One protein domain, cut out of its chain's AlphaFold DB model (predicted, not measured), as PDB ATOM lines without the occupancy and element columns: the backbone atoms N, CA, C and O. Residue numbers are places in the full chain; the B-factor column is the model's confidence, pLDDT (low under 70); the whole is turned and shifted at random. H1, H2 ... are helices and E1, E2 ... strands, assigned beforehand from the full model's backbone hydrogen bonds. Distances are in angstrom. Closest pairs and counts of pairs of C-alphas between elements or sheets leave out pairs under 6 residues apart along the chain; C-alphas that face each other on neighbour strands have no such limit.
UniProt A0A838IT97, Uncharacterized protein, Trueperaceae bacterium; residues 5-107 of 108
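AT A GLANCE: This is residues 5 to 107 of the 108 residues of an uncharacterized protein of Trueperaceae bacterium (UniProt A0A838IT97). A small, strongly twisted sheet, E2 - E3 - E4, all antiparallel, has the long helix H2 over one face, and H4 crosses H2 near the E4 edge. H1 makes one end of the longest axis, and residues 81 to 91, with H3, stick out at the other. The printed part has 103 residues with four named helices and five named strands, in the order E1 E2 H1 E3 E4 H2 H3 E5 H4, class mixed. It is only just compact, close to loose, with a radius of gyration of the C-alphas of 15.2 A, and spans 49 by 38 by 22 A.

IN THESE COORDINATES: Find C-alpha 18 at (155.871, 108.346, 66.632); from there E2 runs 20.8 A to residue 26, and it bends by 56 degrees at residue 23. E3 is residues 45 to 52, 21.9 A, and E4 residues 57 to 63, 16.9 A. H2 is residues 66 to 81, 22.6 A. H4, residues 96 to 105, 14.5 A, ends at C-alpha 105, (136.855, 99.593, 86.649). The short elements are E1, residues 12 to 14, H1, 33 to 38, H3, 83 to 87, and E5, 93 to 95.

HOW THE PARTS SIT: Look between E2 and E3 for N 24 and O 47, 2.8 A apart; in the hairpin E3 and E4, N 48 and O 61 are 2.8 A apart. H2 is on one face, making two layers, helix over sheet, at a height over the sheet of 9.1 A; it runs along the strands, at 16 degrees to E3 on the local plane, the closest C-alphas being Ser 46 and Ala 66, 5.4 A. With residues 71 to 76 alone H2 touches H4, about perpendicular at 79 degrees, closest at C-alphas Ala 72 and Val 100, 5.9 A. H4 only grazes the sheet; H1 and H3 are not on it. E1 and E5 pair with no named strand. Every O i to N i+4 pair is within hydrogen-bond range in H1, H2 and H4; H3 has 0 of 1, and 0 of 2 for i+3.

THE WHOLE: The C-alphas farthest apart, Glu 34 and Ala 87, are 49.2 A apart. The printed part has no cut and no long link. Expect pLDDT under 70 at residues 83 to 91 and 106 to 107.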
ATOM      1  N   LEU A   5     149.227 101.047  68.540       88.88
ATOM      2  CA  LEU A   5     148.072 101.698  69.150       88.88
ATOM      3  C   LEU A   5     146.899 101.761  68.174       88.88
ATOM      4  O   LEU A   5     147.098 101.850  66.963       88.88
ATOM      5  N   LEU A   6     145.685 101.717  68.715       91.69
ATOM      6  CA  LEU A   6     144.466 102.092  68.007       91.69
ATOM      7  C   LEU A   6     144.163 103.558  68.341       91.69
ATOM      8  O   LEU A   6     144.024 103.885  69.521       91.69
ATOM      9  N   SER A   7     144.105 104.417  67.327       92.75
ATOM     10  CA  SER A   7     143.713 105.824  67.466       92.75
ATOM     11  C   SER A   7     142.216 105.967  67.754       92.75
ATOM     12  O   SER A   7     141.447 105.013  67.592       92.75
ATOM     13  N   ALA A   8     141.794 107.174  68.138       91.38
ATOM     14  CA  ALA A   8     140.389 107.486  68.409       91.38
ATOM     15  C   ALA A   8     139.492 107.261  67.173       91.38
ATOM     16  O   ALA A   8     138.367 106.780  67.290       91.38
ATOM     17  N   ASP A   9     140.021 107.505  65.970       91.19
ATOM     18  CA  ASP A   9     139.328 107.288  64.693       91.19
ATOM     19  C   ASP A   9     139.460 105.850  64.136       91.19
ATOM     20  O   ASP A   9     138.993 105.552  63.034       91.19
ATOM     21  N   GLY A  10     140.064 104.930  64.897       90.31
ATOM     22  CA  GLY A  10     140.156 103.507  64.556       90.31
ATOM     23  C   GLY A  10     141.297 103.130  63.604       90.31
ATOM     24  O   GLY A  10     141.297 102.024  63.053       90.31
ATOM     25  N   GLN A  11     142.277 104.009  63.404       90.81
ATOM     26  CA  GLN A  11     143.502 103.717  62.660       90.81
ATOM     27  C   GLN A  11     144.544 103.005  63.534       90.81
ATOM     28  O   GLN A  11     144.587 103.143  64.755       90.81
ATOM     29  N   LEU A  12     145.414 102.220  62.892       90.50
ATOM     30  CA  LEU A  12     146.522 101.544  63.565       90.50
ATOM     31  C   LEU A  12     147.803 102.368  63.452       90.50
ATOM     32  O   LEU A  12     148.316 102.594  62.355       90.50
ATOM     33  N   LEU A  13     148.353 102.738  64.603       88.44
ATOM     34  CA  LEU A  13     149.572 103.518  64.736       88.44
ATOM     35  C   LEU A  13     150.729 102.638  65.205       88.44
ATOM     36  O   LEU A  13     150.663 102.037  66.276       88.44
ATOM     37  N   ASN A  14     151.811 102.592  64.429       86.88
ATOM     38  CA  ASN A  14     153.065 101.998  64.884       86.88
ATOM     39  C   ASN A  14     153.844 103.028  65.710       86.88
ATOM     40  O   ASN A  14     154.269 104.048  65.166       86.88
ATOM     41  N   LEU A  15     154.068 102.732  66.990       83.44
ATOM     42  CA  LEU A  15     154.785 103.625  67.899       83.44
ATOM     43  C   LEU A  15     156.257 103.825  67.542       83.44
ATOM     44  O   LEU A  15     156.817 104.851  67.908       83.44
ATOM     45  N   ASP A  16     156.865 102.923  66.769       84.12
ATOM     46  CA  ASP A  16     158.234 103.118  66.273       84.12
ATOM     47  C   ASP A  16     158.339 104.315  65.300       84.12
ATOM     48  O   ASP A  16     159.441 104.782  65.017       84.12
ATOM     49  N   ASN A  17     157.207 104.810  64.779       86.94
ATOM     50  CA  ASN A  17     157.134 105.963  63.875       86.94
ATOM     51  C   ASN A  17     156.645 107.250  64.562       86.94
ATOM     52  O   ASN A  17     156.534 108.282  63.897       86.94
ATOM     53  N   VAL A  18     156.312 107.187  65.852       89.44
ATOM     54  CA  VAL A  18     155.871 108.346  66.632       89.44
ATOM     55  C   VAL A  18     157.099 109.038  67.203       89.44
ATOM     56  O   VAL A  18     157.913 108.410  67.876       89.44
ATOM     57  N   GLU A  19     157.239 110.331  66.933       91.75
ATOM     58  CA  GLU A  19     158.358 111.126  67.442       91.75
ATOM     59  C   GLU A  19     158.132 111.541  68.891       91.75
ATOM     60  O   GLU A  19     159.034 111.425  69.723       91.75
ATOM     61  N   TYR A  20     156.922 112.005  69.202       92.81
ATOM     62  CA  TYR A  20     156.513 112.346  70.557       92.81
ATOM     63  C   TYR A  20     154.989 112.303  70.708       92.81
ATOM     64  O   TYR A  20     154.239 112.228  69.733       92.81
ATOM     65  N   LEU A  21     154.556 112.313  71.966       93.69
ATOM     66  CA  LEU A  21     153.161 112.367  72.386       93.69
ATOM     67  C   LEU A  21     152.964 113.642  73.200       93.69
ATOM     68  O   LEU A  21     153.830 113.950  74.026       93.69
ATOM     69  N   ASP A  22     151.848 114.335  73.002       96.00
ATOM     70  CA  ASP A  22     151.503 115.532  73.773       96.00
ATOM     71  C   ASP A  22     149.997 115.636  74.025       96.00
ATOM     72  O   ASP A  22     149.207 114.977  73.345       96.00
ATOM     73  N   VAL A  23     149.619 116.457  75.003       97.00
ATOM     74  CA  VAL A  23     148.222 116.814  75.268       97.00
ATOM     75  C   VAL A  23     147.982 118.233  74.775       97.00
ATOM     76  O   VAL A  23     148.687 119.157  75.175       97.00
ATOM     77  N   LEU A  24     147.002 118.388  73.893       96.31
ATOM     78  CA  LEU A  24     146.651 119.659  73.276       96.31
ATOM     79  C   LEU A  24     145.269 120.107  73.736       96.31
ATOM     80  O   LEU A  24     144.343 119.303  73.822       96.31
ATOM     81  N   ASP A  25     145.135 121.405  73.972       95.94
ATOM     82  CA  ASP A  25     143.845 122.045  74.190       95.94
ATOM     83  C   ASP A  25     143.213 122.405  72.847       95.94
ATOM     84  O   ASP A  25     143.838 123.068  72.011       95.94
ATOM     85  N   VAL A  26     141.960 121.993  72.648       95.62
ATOM     86  CA  VAL A  26     141.216 122.261  71.419       95.62
ATOM     87  C   VAL A  26     140.141 123.303  71.680       95.62
ATOM     88  O   VAL A  26     139.224 123.118  72.479       95.62
ATOM     89  N   PHE A  27     140.256 124.424  70.978       94.75
ATOM     90  CA  PHE A  27     139.310 125.534  71.037       94.75
ATOM     91  C   PHE A  27     138.316 125.456  69.874       94.75
ATOM     92  O   PHE A  27     138.565 124.796  68.865       94.75
ATOM     93  N   ALA A  28     137.184 126.152  70.002       91.62
ATOM     94  CA  ALA A  28     136.219 126.268  68.912       91.62
ATOM     95  C   ALA A  28     136.873 126.855  67.646       91.62
ATOM     96  O   ALA A  28     137.719 127.744  67.737       91.62
ATOM     97  N   GLU A  29     136.458 126.392  66.463       89.12
ATOM     98  CA  GLU A  29     137.042 126.834  65.183       89.12
ATOM     99  C   GLU A  29     136.936 128.355  64.958       89.12
ATOM    100  O   GLU A  29     137.754 128.937  64.244       89.12
ATOM    101  N   ASP A  30     135.933 129.003  65.554       92.00
ATOM    102  CA  ASP A  30     135.689 130.443  65.483       92.00
ATOM    103  C   ASP A  30     136.192 131.226  66.712       92.00
ATOM    104  O   ASP A  30     135.947 132.432  66.807       92.00
ATOM    105  N   ALA A  31     136.928 130.579  67.624       91.00
ATOM    106  CA  ALA A  31     137.509 131.223  68.797       91.00
ATOM    107  C   ALA A  31     138.524 132.318  68.395       91.00
ATOM    108  O   ALA A  31     139.471 132.051  67.645       91.00
ATOM    109  N   PRO A  32     138.382 133.561  68.896       93.19
ATOM    110  CA  PRO A  32     139.347 134.621  68.629       93.19
ATOM    111  C   PRO A  32     140.743 134.271  69.166       93.19
ATOM    112  O   PRO A  32     140.936 134.091  70.366       93.19
ATOM    113  N   ALA A  33     141.749 134.238  68.286       89.94
ATOM    114  CA  ALA A  33     143.119 133.857  68.656       89.94
ATOM    115  C   ALA A  33     143.735 134.741  69.760       89.94
ATOM    116  O   ALA A  33     144.550 134.268  70.547       89.94
ATOM    117  N   GLU A  34     143.349 136.020  69.821       93.31
ATOM    118  CA  GLU A  34     143.806 136.949  70.862       93.31
ATOM    119  C   GLU A  34     143.270 136.562  72.251       93.31
ATOM    120  O   GLU A  34     144.015 136.637  73.225       93.31
ATOM    121  N   GLU A  35     142.024 136.086  72.335       92.06
ATOM    122  CA  GLU A  35     141.387 135.655  73.588       92.06
ATOM    123  C   GLU A  35     141.947 134.303  74.057       92.06
ATOM    124  O   GLU A  35     142.242 134.130  75.241       92.06
ATOM    125  N   VAL A  36     142.199 133.375  73.123       89.50
ATOM    126  CA  VAL A  36     142.896 132.106  73.406       89.50
ATOM    127  C   VAL A  36     144.297 132.372  73.961       89.50
ATOM    128  O   VAL A  36     144.664 131.854  75.012       89.50
ATOM    129  N   ALA A  37     145.082 133.230  73.298       87.81
ATOM    130  CA  ALA A  37     146.442 133.552  73.734       87.81
ATOM    131  C   ALA A  37     146.486 134.294  75.082       87.81
ATOM    132  O   ALA A  37     147.479 134.198  75.807       87.81
ATOM    133  N   ALA A  38     145.427 135.036  75.416       92.00
ATOM    134  CA  ALA A  38     145.268 135.706  76.702       92.00
ATOM    135  C   ALA A  38     144.790 134.769  77.830       92.00
ATOM    136  O   ALA A  38     144.828 135.169  78.994       92.00
ATOM    137  N   GLY A  39     144.379 133.533  77.510       88.00
ATOM    138  CA  GLY A  39     143.792 132.593  78.471       88.00
ATOM    139  C   GLY A  39     142.398 133.016  78.942       88.00
ATOM    140  O   GLY A  39     142.014 132.721  80.069       88.00
ATOM    141  N   GLU A  40     141.669 133.769  78.116       91.75
ATOM    142  CA  GLU A  40     140.317 134.259  78.422       91.75
ATOM    143  C   GLU A  40     139.222 133.275  77.988       91.75
ATOM    144  O   GLU A  40     138.063 133.423  78.382       91.75
ATOM    145  N   LEU A  41     139.594 132.266  77.199       90.94
ATOM    146  CA  LEU A  41     138.725 131.184  76.763       90.94
ATOM    147  C   LEU A  41     139.180 129.869  77.376       90.94
ATOM    148  O   LEU A  41     140.372 129.572  77.421       90.94
ATOM    149  N   GLU A  42     138.201 129.077  77.794       90.44
ATOM    150  CA  GLU A  42     138.422 127.685  78.162       90.44
ATOM    151  C   GLU A  42     138.426 126.814  76.893       90.44
ATOM    152  O   GLU A  42     137.667 127.101  75.953       90.44
ATOM    153  N   PRO A  43     139.253 125.757  76.846       93.00
ATOM    154  CA  PRO A  43     139.190 124.757  75.788       93.00
ATOM    155  C   PRO A  43     137.808 124.100  75.729       93.00
ATOM    156  O   PRO A  43     137.127 123.946  76.743       93.00
ATOM    157  N   ALA A  44     137.389 123.688  74.533       94.31
ATOM    158  CA  ALA A  44     136.169 122.904  74.362       94.31
ATOM    159  C   ALA A  44     136.373 121.448  74.811       94.31
ATOM    160  O   ALA A  44     135.460 120.841  75.362       94.31
ATOM    161  N   TYR A  45     137.558 120.906  74.543       96.25
ATOM    162  CA  TYR A  45     138.022 119.588  74.965       96.25
ATOM    163  C   TYR A  45     139.550 119.542  74.853       96.25
ATOM    164  O   TYR A  45     140.169 120.459  74.300       96.25
ATOM    165  N   SER A  46     140.155 118.476  75.365       97.50
ATOM    166  CA  SER A  46     141.586 118.213  75.205       97.50
ATOM    167  C   SER A  46     141.805 116.918  74.420       97.50
ATOM    168  O   SER A  46     141.002 115.988  74.480       97.50
ATOM    169  N   GLU A  47     142.922 116.839  73.704       97.81
ATOM    170  CA  GLU A  47     143.312 115.680  72.898       97.81
ATOM    171  C   GLU A  47     144.691 115.172  73.313       97.81
ATOM    172  O   GLU A  47     145.637 115.940  73.464       97.81
ATOM    173  N   LEU A  48     144.842 113.855  73.433       97.44
ATOM    174  CA  LEU A  48     146.138 113.189  73.446       97.44
ATOM    175  C   LEU A  48     146.532 112.853  72.007       97.44
ATOM    176  O   LEU A  48     145.912 112.001  71.365       97.44
ATOM    177  N   VAL A  49     147.607 113.468  71.531       96.69
ATOM    178  CA  VAL A  49     148.028 113.412  70.128       96.69
ATOM    179  C   VAL A  49     149.393 112.751  69.995       96.69
ATOM    180  O   VAL A  49     150.317 112.999  70.772       96.69
ATOM    181  N   GLY A  50     149.530 111.894  68.982       95.06
ATOM    182  CA  GLY A  50     150.815 111.393  68.514       95.06
ATOM    183  C   GLY A  50     151.305 112.146  67.286       95.06
ATOM    184  O   GLY A  50     150.598 112.235  66.282       95.06
ATOM    185  N   PHE A  51     152.543 112.633  67.351       95.00
ATOM    186  CA  PHE A  51     153.186 113.370  66.269       95.00
ATOM    187  C   PHE A  51     154.107 112.457  65.469       95.00
ATOM    188  O   PHE A  51     154.993 111.794  66.017       95.00
ATOM    189  N   LEU A  52     153.894 112.416  64.157       92.94
ATOM    190  CA  LEU A  52     154.707 111.638  63.227       92.94
ATOM    191  C   LEU A  52     155.815 112.485  62.607       92.94
ATOM    192  O   LEU A  52     155.631 113.670  62.342       92.94
ATOM    193  N   ALA A  53     156.900 111.827  62.192       87.69
ATOM    194  CA  ALA A  53     157.992 112.457  61.441       87.69
ATOM    195  C   ALA A  53     157.553 113.110  60.115       87.69
ATOM    196  O   ALA A  53     158.254 113.953  59.555       87.69
ATOM    197  N   SER A  54     156.389 112.727  59.580       88.19
ATOM    198  CA  SER A  54     155.796 113.374  58.407       88.19
ATOM    199  C   SER A  54     155.177 114.744  58.707       88.19
ATOM    200  O   SER A  54     154.732 115.405  57.771       88.19
ATOM    201  N   GLY A  55     155.092 115.143  59.979       87.44
ATOM    202  CA  GLY A  55     154.336 116.309  60.441       87.44
ATOM    203  C   GLY A  55     152.824 116.076  60.504       87.44
ATOM    204  O   GLY A  55     152.075 117.041  60.545       87.44
ATOM    205  N   HIS A  56     152.371 114.818  60.451       91.25
ATOM    206  CA  HIS A  56     150.957 114.486  60.629       91.25
ATOM    207  C   HIS A  56     150.690 114.156  62.098       91.25
ATOM    208  O   HIS A  56     151.515 113.514  62.753       91.25
ATOM    209  N   GLU A  57     149.529 114.582  62.570       93.56
ATOM    210  CA  GLU A  57     149.034 114.405  63.928       93.56
ATOM    211  C   GLU A  57     147.958 113.320  63.933       93.56
ATOM    212  O   GLU A  57     147.151 113.226  63.007       93.56
ATOM    213  N   ILE A  58     147.971 112.466  64.953       94.75
ATOM    214  CA  ILE A  58     146.970 111.412  65.133       94.75
ATOM    215  C   ILE A  58     146.410 111.511  66.544       94.75
ATOM    216  O   ILE A  58     147.150 111.354  67.516       94.75
ATOM    217  N   VAL A  59     145.097 111.699  66.644       96.25
ATOM    218  CA  VAL A  59     144.377 111.722  67.920       96.25
ATOM    219  C   VAL A  59     144.253 110.301  68.463       96.25
ATOM    220  O   VAL A  59     143.724 109.396  67.813       96.25
ATOM    221  N   LEU A  60     144.772 110.080  69.666       95.50
ATOM    222  CA  LEU A  60     144.747 108.784  70.345       95.50
ATOM    223  C   LEU A  60     143.596 108.670  71.336       95.50
ATOM    224  O   LEU A  60     143.130 107.560  71.600       95.50
ATOM    225  N   PHE A  61     143.193 109.800  71.907       96.81
ATOM    226  CA  PHE A  61     142.145 109.922  72.907       96.81
ATOM    227  C   PHE A  61     141.758 111.394  73.043       96.81
ATOM    228  O   PHE A  61     142.632 112.251  72.938       96.81
ATOM    229  N   ASP A  62     140.494 111.666  73.328       97.12
ATOM    230  CA  ASP A  62     139.959 112.998  73.584       97.12
ATOM    231  C   ASP A  62     138.897 112.923  74.686       97.12
ATOM    232  O   ASP A  62     138.263 111.883  74.871       97.12
ATOM    233  N   ASP A  63     138.765 113.994  75.466       97.12
ATOM    234  CA  ASP A  63     137.719 114.141  76.484       97.12
ATOM    235  C   ASP A  63     137.475 115.633  76.774       97.12
ATOM    236  O   ASP A  63     138.375 116.465  76.624       97.12
ATOM    237  N   GLU A  64     136.259 115.971  77.207       95.44
ATOM    238  CA  GLU A  64     135.902 117.326  77.654       95.44
ATOM    239  C   GLU A  64     136.624 117.698  78.964       95.44
ATOM    240  O   GLU A  64     136.841 118.877  79.240       95.44
ATOM    241  N   ASP A  65     137.013 116.707  79.777       95.06
ATOM    242  CA  ASP A  65     137.778 116.904  81.008       95.06
ATOM    243  C   ASP A  65     139.288 116.708  80.773       95.06
ATOM    244  O   ASP A  65     139.796 115.589  80.632       95.06
ATOM    245  N   ALA A  66     140.041 117.811  80.804       94.50
ATOM    246  CA  ALA A  66     141.495 117.812  80.639       94.50
ATOM    247  C   ALA A  66     142.228 116.921  81.663       94.50
ATOM    248  O   ALA A  66     143.277 116.344  81.350       94.50
ATOM    249  N   GLU A  67     141.691 116.750  82.879       95.75
ATOM    250  CA  GLU A  67     142.290 115.851  83.873       95.75
ATOM    251  C   GLU A  67     142.186 114.384  83.438       95.75
ATOM    252  O   GLU A  67     143.099 113.592  83.701       95.75
ATOM    253  N   VAL A  68     141.113 114.013  82.728       95.88
ATOM    254  CA  VAL A  68     140.928 112.664  82.173       95.88
ATOM    255  C   VAL A  68     141.944 112.403  81.065       95.88
ATOM    256  O   VAL A  68     142.584 111.347  81.069       95.88
ATOM    257  N   VAL A  69     142.174 113.369  80.173       97.31
ATOM    258  CA  VAL A  69     143.165 113.249  79.088       97.31
ATOM    259  C   VAL A  69     144.589 113.162  79.642       97.31
ATOM    260  O   VAL A  69     145.368 112.290  79.242       97.31
ATOM    261  N   MET A  70     144.924 113.982  80.640       96.69
ATOM    262  CA  MET A  70     146.212 113.889  81.337       96.69
ATOM    263  C   MET A  70     146.386 112.547  82.054       96.69
ATOM    264  O   MET A  70     147.463 111.944  82.005       96.69
ATOM    265  N   HIS A  71     145.326 112.024  82.673       95.62
ATOM    266  CA  HIS A  71     145.362 110.694  83.270       95.62
ATOM    267  C   HIS A  71     145.581 109.599  82.217       95.62
ATOM    268  O   HIS A  71     146.377 108.681  82.437       95.62
ATOM    269  N   ALA A  72     144.923 109.704  81.061       95.12
ATOM    270  CA  ALA A  72     145.100 108.798  79.932       95.12
ATOM    271  C   ALA A  72     146.551 108.809  79.421       95.12
ATOM    272  O   ALA A  72     147.136 107.746  79.183       95.12
ATOM    273  N   PHE A  73     147.173 109.990  79.349       96.00
ATOM    274  CA  PHE A  73     148.585 110.135  79.004       96.00
ATOM    275  C   PHE A  73     149.506 109.424  80.005       96.00
ATOM    276  O   PHE A  73     150.389 108.660  79.605       96.00
ATOM    277  N   ASP A  74     149.282 109.593  81.308       94.50
ATOM    278  CA  ASP A  74     150.076 108.919  82.342       94.50
ATOM    279  C   ASP A  74     149.901 107.392  82.332       94.50
ATOM    280  O   ASP A  74     150.871 106.643  82.531       94.50
ATOM    281  N   LEU A  75     148.688 106.905  82.055       91.75
ATOM    282  CA  LEU A  75     148.418 105.479  81.863       91.75
ATOM    283  C   LEU A  75     149.182 104.933  80.657       91.75
ATOM    284  O   LEU A  75     149.820 103.884  80.772       91.75
ATOM    285  N   LEU A  76     149.175 105.652  79.533       90.25
ATOM    286  CA  LEU A  76     149.926 105.273  78.340       90.25
ATOM    287  C   LEU A  76     151.438 105.282  78.605       90.25
ATOM    288  O   LEU A  76     152.128 104.326  78.265       90.25
ATOM    289  N   LYS A  77     151.975 106.293  79.293       89.56
ATOM    290  CA  LYS A  77     153.398 106.322  79.686       89.56
ATOM    291  C   LYS A  77     153.761 105.139  80.570       89.56
ATOM    292  O   LYS A  77     154.789 104.495  80.354       89.56
ATOM    293  N   THR A  78     152.916 104.821  81.546       88.19
ATOM    294  CA  THR A  78     153.115 103.660  82.425       88.19
ATOM    295  C   THR A  78     153.086 102.361  81.625       88.19
ATOM    296  O   THR A  78     153.946 101.501  81.803       88.19
ATOM    297  N   TYR A  79     152.131 102.238  80.704       84.31
ATOM    298  CA  TYR A  79     152.012 101.110  79.788       84.31
ATOM    299  C   TYR A  79     153.290 100.916  78.958       84.31
ATOM    300  O   TYR A  79     153.824  99.811  78.909       84.31
ATOM    301  N   LEU A  80     153.825 101.994  78.376       82.38
ATOM    302  CA  LEU A  80     155.008 101.955  77.510       82.38
ATOM    303  C   LEU A  80     156.323 101.714  78.260       82.38
ATOM    304  O   LEU A  80     157.284 101.231  77.668       82.38
ATOM    305  N   THR A  81     156.386 102.051  79.548       82.75
ATOM    306  CA  THR A  81     157.619 101.966  80.351       82.75
ATOM    307  C   THR A  81     157.665 100.761  81.290       82.75
ATOM    308  O   THR A  81     158.712 100.484  81.876       82.75
ATOM    309  N   SER A  82     156.559 100.026  81.451       79.12
ATOM    310  CA  SER A  82     156.494  98.913  82.397       79.12
ATOM    311  C   SER A  82     157.232  97.663  81.879       79.12
ATOM    312  O   SER A  82     156.825  97.086  80.869       79.12
ATOM    313  N   PRO A  83     158.242  97.136  82.602       58.50
ATOM    314  CA  PRO A  83     158.986  95.941  82.187       58.50
ATOM    315  C   PRO A  83     158.129  94.667  82.159       58.50
ATOM    316  O   PRO A  83     158.408  93.730  81.418       58.50
ATOM    317  N   SER A  84     157.061  94.612  82.961       58.81
ATOM    318  CA  SER A  84     156.101  93.498  82.957       58.81
ATOM    319  C   SER A  84     155.215  93.475  81.710       58.81
ATOM    320  O   SER A  84     154.505  92.493  81.483       58.81
ATOM    321  N   PHE A  85     155.264  94.531  80.892       53.84
ATOM    322  CA  PHE A  85     154.477  94.647  79.675       53.84
ATOM    323  C   PHE A  85     155.085  93.882  78.492       53.84
ATOM    324  O   PHE A  85     154.342  93.431  77.626       53.84
ATOM    325  N   GLU A  86     156.393  93.593  78.500       46.94
ATOM    326  CA  GLU A  86     157.027  92.723  77.491       46.94
ATOM    327  C   GLU A  86     156.387  91.317  77.422       46.94
ATOM    328  O   GLU A  86     156.477  90.637  76.399       46.94
ATOM    329  N   ALA A  87     155.688  90.885  78.482       43.31
ATOM    330  CA  ALA A  87     154.938  89.628  78.517       43.31
ATOM    331  C   ALA A  87     153.515  89.730  77.922       43.31
ATOM    332  O   ALA A  87     152.944  88.718  77.497       43.31
ATOM    333  N   VAL A  88     152.939  90.935  77.825       50.06
ATOM    334  CA  VAL A  88     151.655  91.201  77.154       50.06
ATOM    335  C   VAL A  88     151.921  91.415  75.662       50.06
ATOM    336  O   VAL A  88     151.769  92.488  75.102       50.06
ATOM    337  N   HIS A  89     152.388  90.325  75.055       50.97
ATOM    338  CA  HIS A  89     152.245  89.944  73.655       50.97
ATOM    339  C   HIS A  89     152.589  91.037  72.642       50.97
ATOM    340  O   HIS A  89     151.768  91.832  72.195       50.97
ATOM    341  N   ALA A  90     153.821  90.958  72.156       55.25
ATOM    342  CA  ALA A  90     154.164  91.448  70.839       55.25
ATOM    343  C   ALA A  90     153.048  91.134  69.808       55.25
ATOM    344  O   ALA A  90     152.745  89.968  69.558       55.25
ATOM    345  N   GLY A  91     152.432  92.178  69.238       59.88
ATOM    346  CA  GLY A  91     151.282  92.069  68.327       59.88
ATOM    347  C   GLY A  91     149.914  92.397  68.940       59.88
ATOM    348  O   GLY A  91     148.917  92.362  68.221       59.88
ATOM    349  N   THR A  92     149.829  92.732  70.230       72.75
ATOM    350  CA  THR A  92     148.599  93.272  70.825       72.75
ATOM    351  C   THR A  92     148.436  94.745  70.459       72.75
ATOM    352  O   THR A  92     149.301  95.567  70.747       72.75
ATOM    353  N   VAL A  93     147.308  95.058  69.821       80.56
ATOM    354  CA  VAL A  93     146.844  96.430  69.598       80.56
ATOM    355  C   VAL A  93     146.159  96.909  70.872       80.56
ATOM    356  O   VAL A  93     145.332  96.185  71.430       80.56
ATOM    357  N   VAL A  94     146.495  98.115  71.325       85.94
ATOM    358  CA  VAL A  94     145.878  98.737  72.503       85.94
ATOM    359  C   VAL A  94     145.298 100.094  72.138       85.94
ATOM    360  O   VAL A  94     145.953 100.887  71.471       85.94
ATOM    361  N   SER A  95     144.071 100.360  72.575       90.81
ATOM    362  CA  SER A  95     143.487 101.701  72.553       90.81
ATOM    363  C   SER A  95     143.785 102.406  73.876       90.81
ATOM    364  O   SER A  95     143.880 101.769  74.930       90.81
ATOM    365  N   VAL A  96     143.920 103.730  73.844       88.38
ATOM    366  CA  VAL A  96     144.041 104.519  75.080       88.38
ATOM    367  C   VAL A  96     142.738 104.452  75.887       88.38
ATOM    368  O   VAL A  96     142.794 104.300  77.107       88.38
ATOM    369  N   GLN A  97     141.581 104.421  75.214       92.44
ATOM    370  CA  GLN A  97     140.274 104.199  75.846       92.44
ATOM    371  C   GLN A  97     140.251 102.931  76.715       92.44
ATOM    372  O   GLN A  97     139.848 102.983  77.873       92.44
ATOM    373  N   ASP A  98     140.757 101.800  76.211       89.88
ATOM    374  CA  ASP A  98     140.795 100.545  76.973       89.88
ATOM    375  C   ASP A  98     141.624 100.683  78.259       89.88
ATOM    376  O   ASP A  98     141.343 100.022  79.263       89.88
ATOM    377  N   LEU A  99     142.686 101.494  78.230       88.62
ATOM    378  CA  LEU A  99     143.517 101.752  79.406       88.62
ATOM    379  C   LEU A  99     142.740 102.554  80.450       88.62
ATOM    380  O   LEU A  99     142.759 102.181  81.629       88.62
ATOM    381  N   VAL A 100     142.033 103.597  80.012       91.75
ATOM    382  CA  VAL A 100     141.170 104.434  80.857       91.75
ATOM    383  C   VAL A 100     140.050 103.591  81.477       91.75
ATOM    384  O   VAL A 100     139.905 103.563  82.702       91.75
ATOM    385  N   ASP A 101     139.336 102.801  80.675       90.12
ATOM    386  CA  ASP A 101     138.227 101.955  81.132       90.12
ATOM    387  C   ASP A 101     138.673 100.939  82.192       90.12
ATOM    388  O   ASP A 101     138.027 100.756  83.230       90.12
ATOM    389  N   ARG A 102     139.826 100.290  81.977       86.81
ATOM    390  CA  ARG A 102     140.401  99.327  82.934       86.81
ATOM    391  C   ARG A 102     140.831  99.989  84.239       86.81
ATOM    392  O   ARG A 102     140.740  99.353  85.292       86.81
ATOM    393  N   ALA A 103     141.338 101.219  84.185       85.44
ATOM    394  CA  ALA A 103     141.718 101.973  85.375       85.44
ATOM    395  C   ALA A 103     140.481 102.377  86.191       85.44
ATOM    396  O   ALA A 103     140.470 102.204  87.412       85.44
ATOM    397  N   SER A 104     139.421 102.820  85.516       83.94
ATOM    398  CA  SER A 104     138.139 103.184  86.127       83.94
ATOM    399  C   SER A 104     137.438 101.983  86.766       83.94
ATOM    400  O   SER A 104     136.959 102.076  87.895       83.94
ATOM    401  N   ALA A 105     137.455 100.817  86.113       77.94
ATOM    402  CA  ALA A 105     136.855  99.593  86.649       77.94
ATOM    403  C   ALA A 105     137.533  99.078  87.933       77.94
ATOM    404  O   ALA A 105     136.877  98.442  88.750       77.94
ATOM    405  N   LYS A 106     138.831  99.351  88.135       68.00
ATOM    406  CA  LYS A 106     139.579  98.943  89.343       68.00
ATOM    407  C   LYS A 106     139.301  99.806  90.576       68.00
ATOM    408  O   LYS A 106     139.738  99.434  91.664       68.00
ATOM    409  N   LYS A 107     138.657 100.966  90.418       59.88
ATOM    410  CA  LYS A 107     138.309 101.865  91.531       59.88
ATOM    411  C   LYS A 107     136.980 101.495  92.214       59.88
ATOM    412  O   LYS A 107     136.703 102.050  93.274       59.88
TER     413      LYS A 107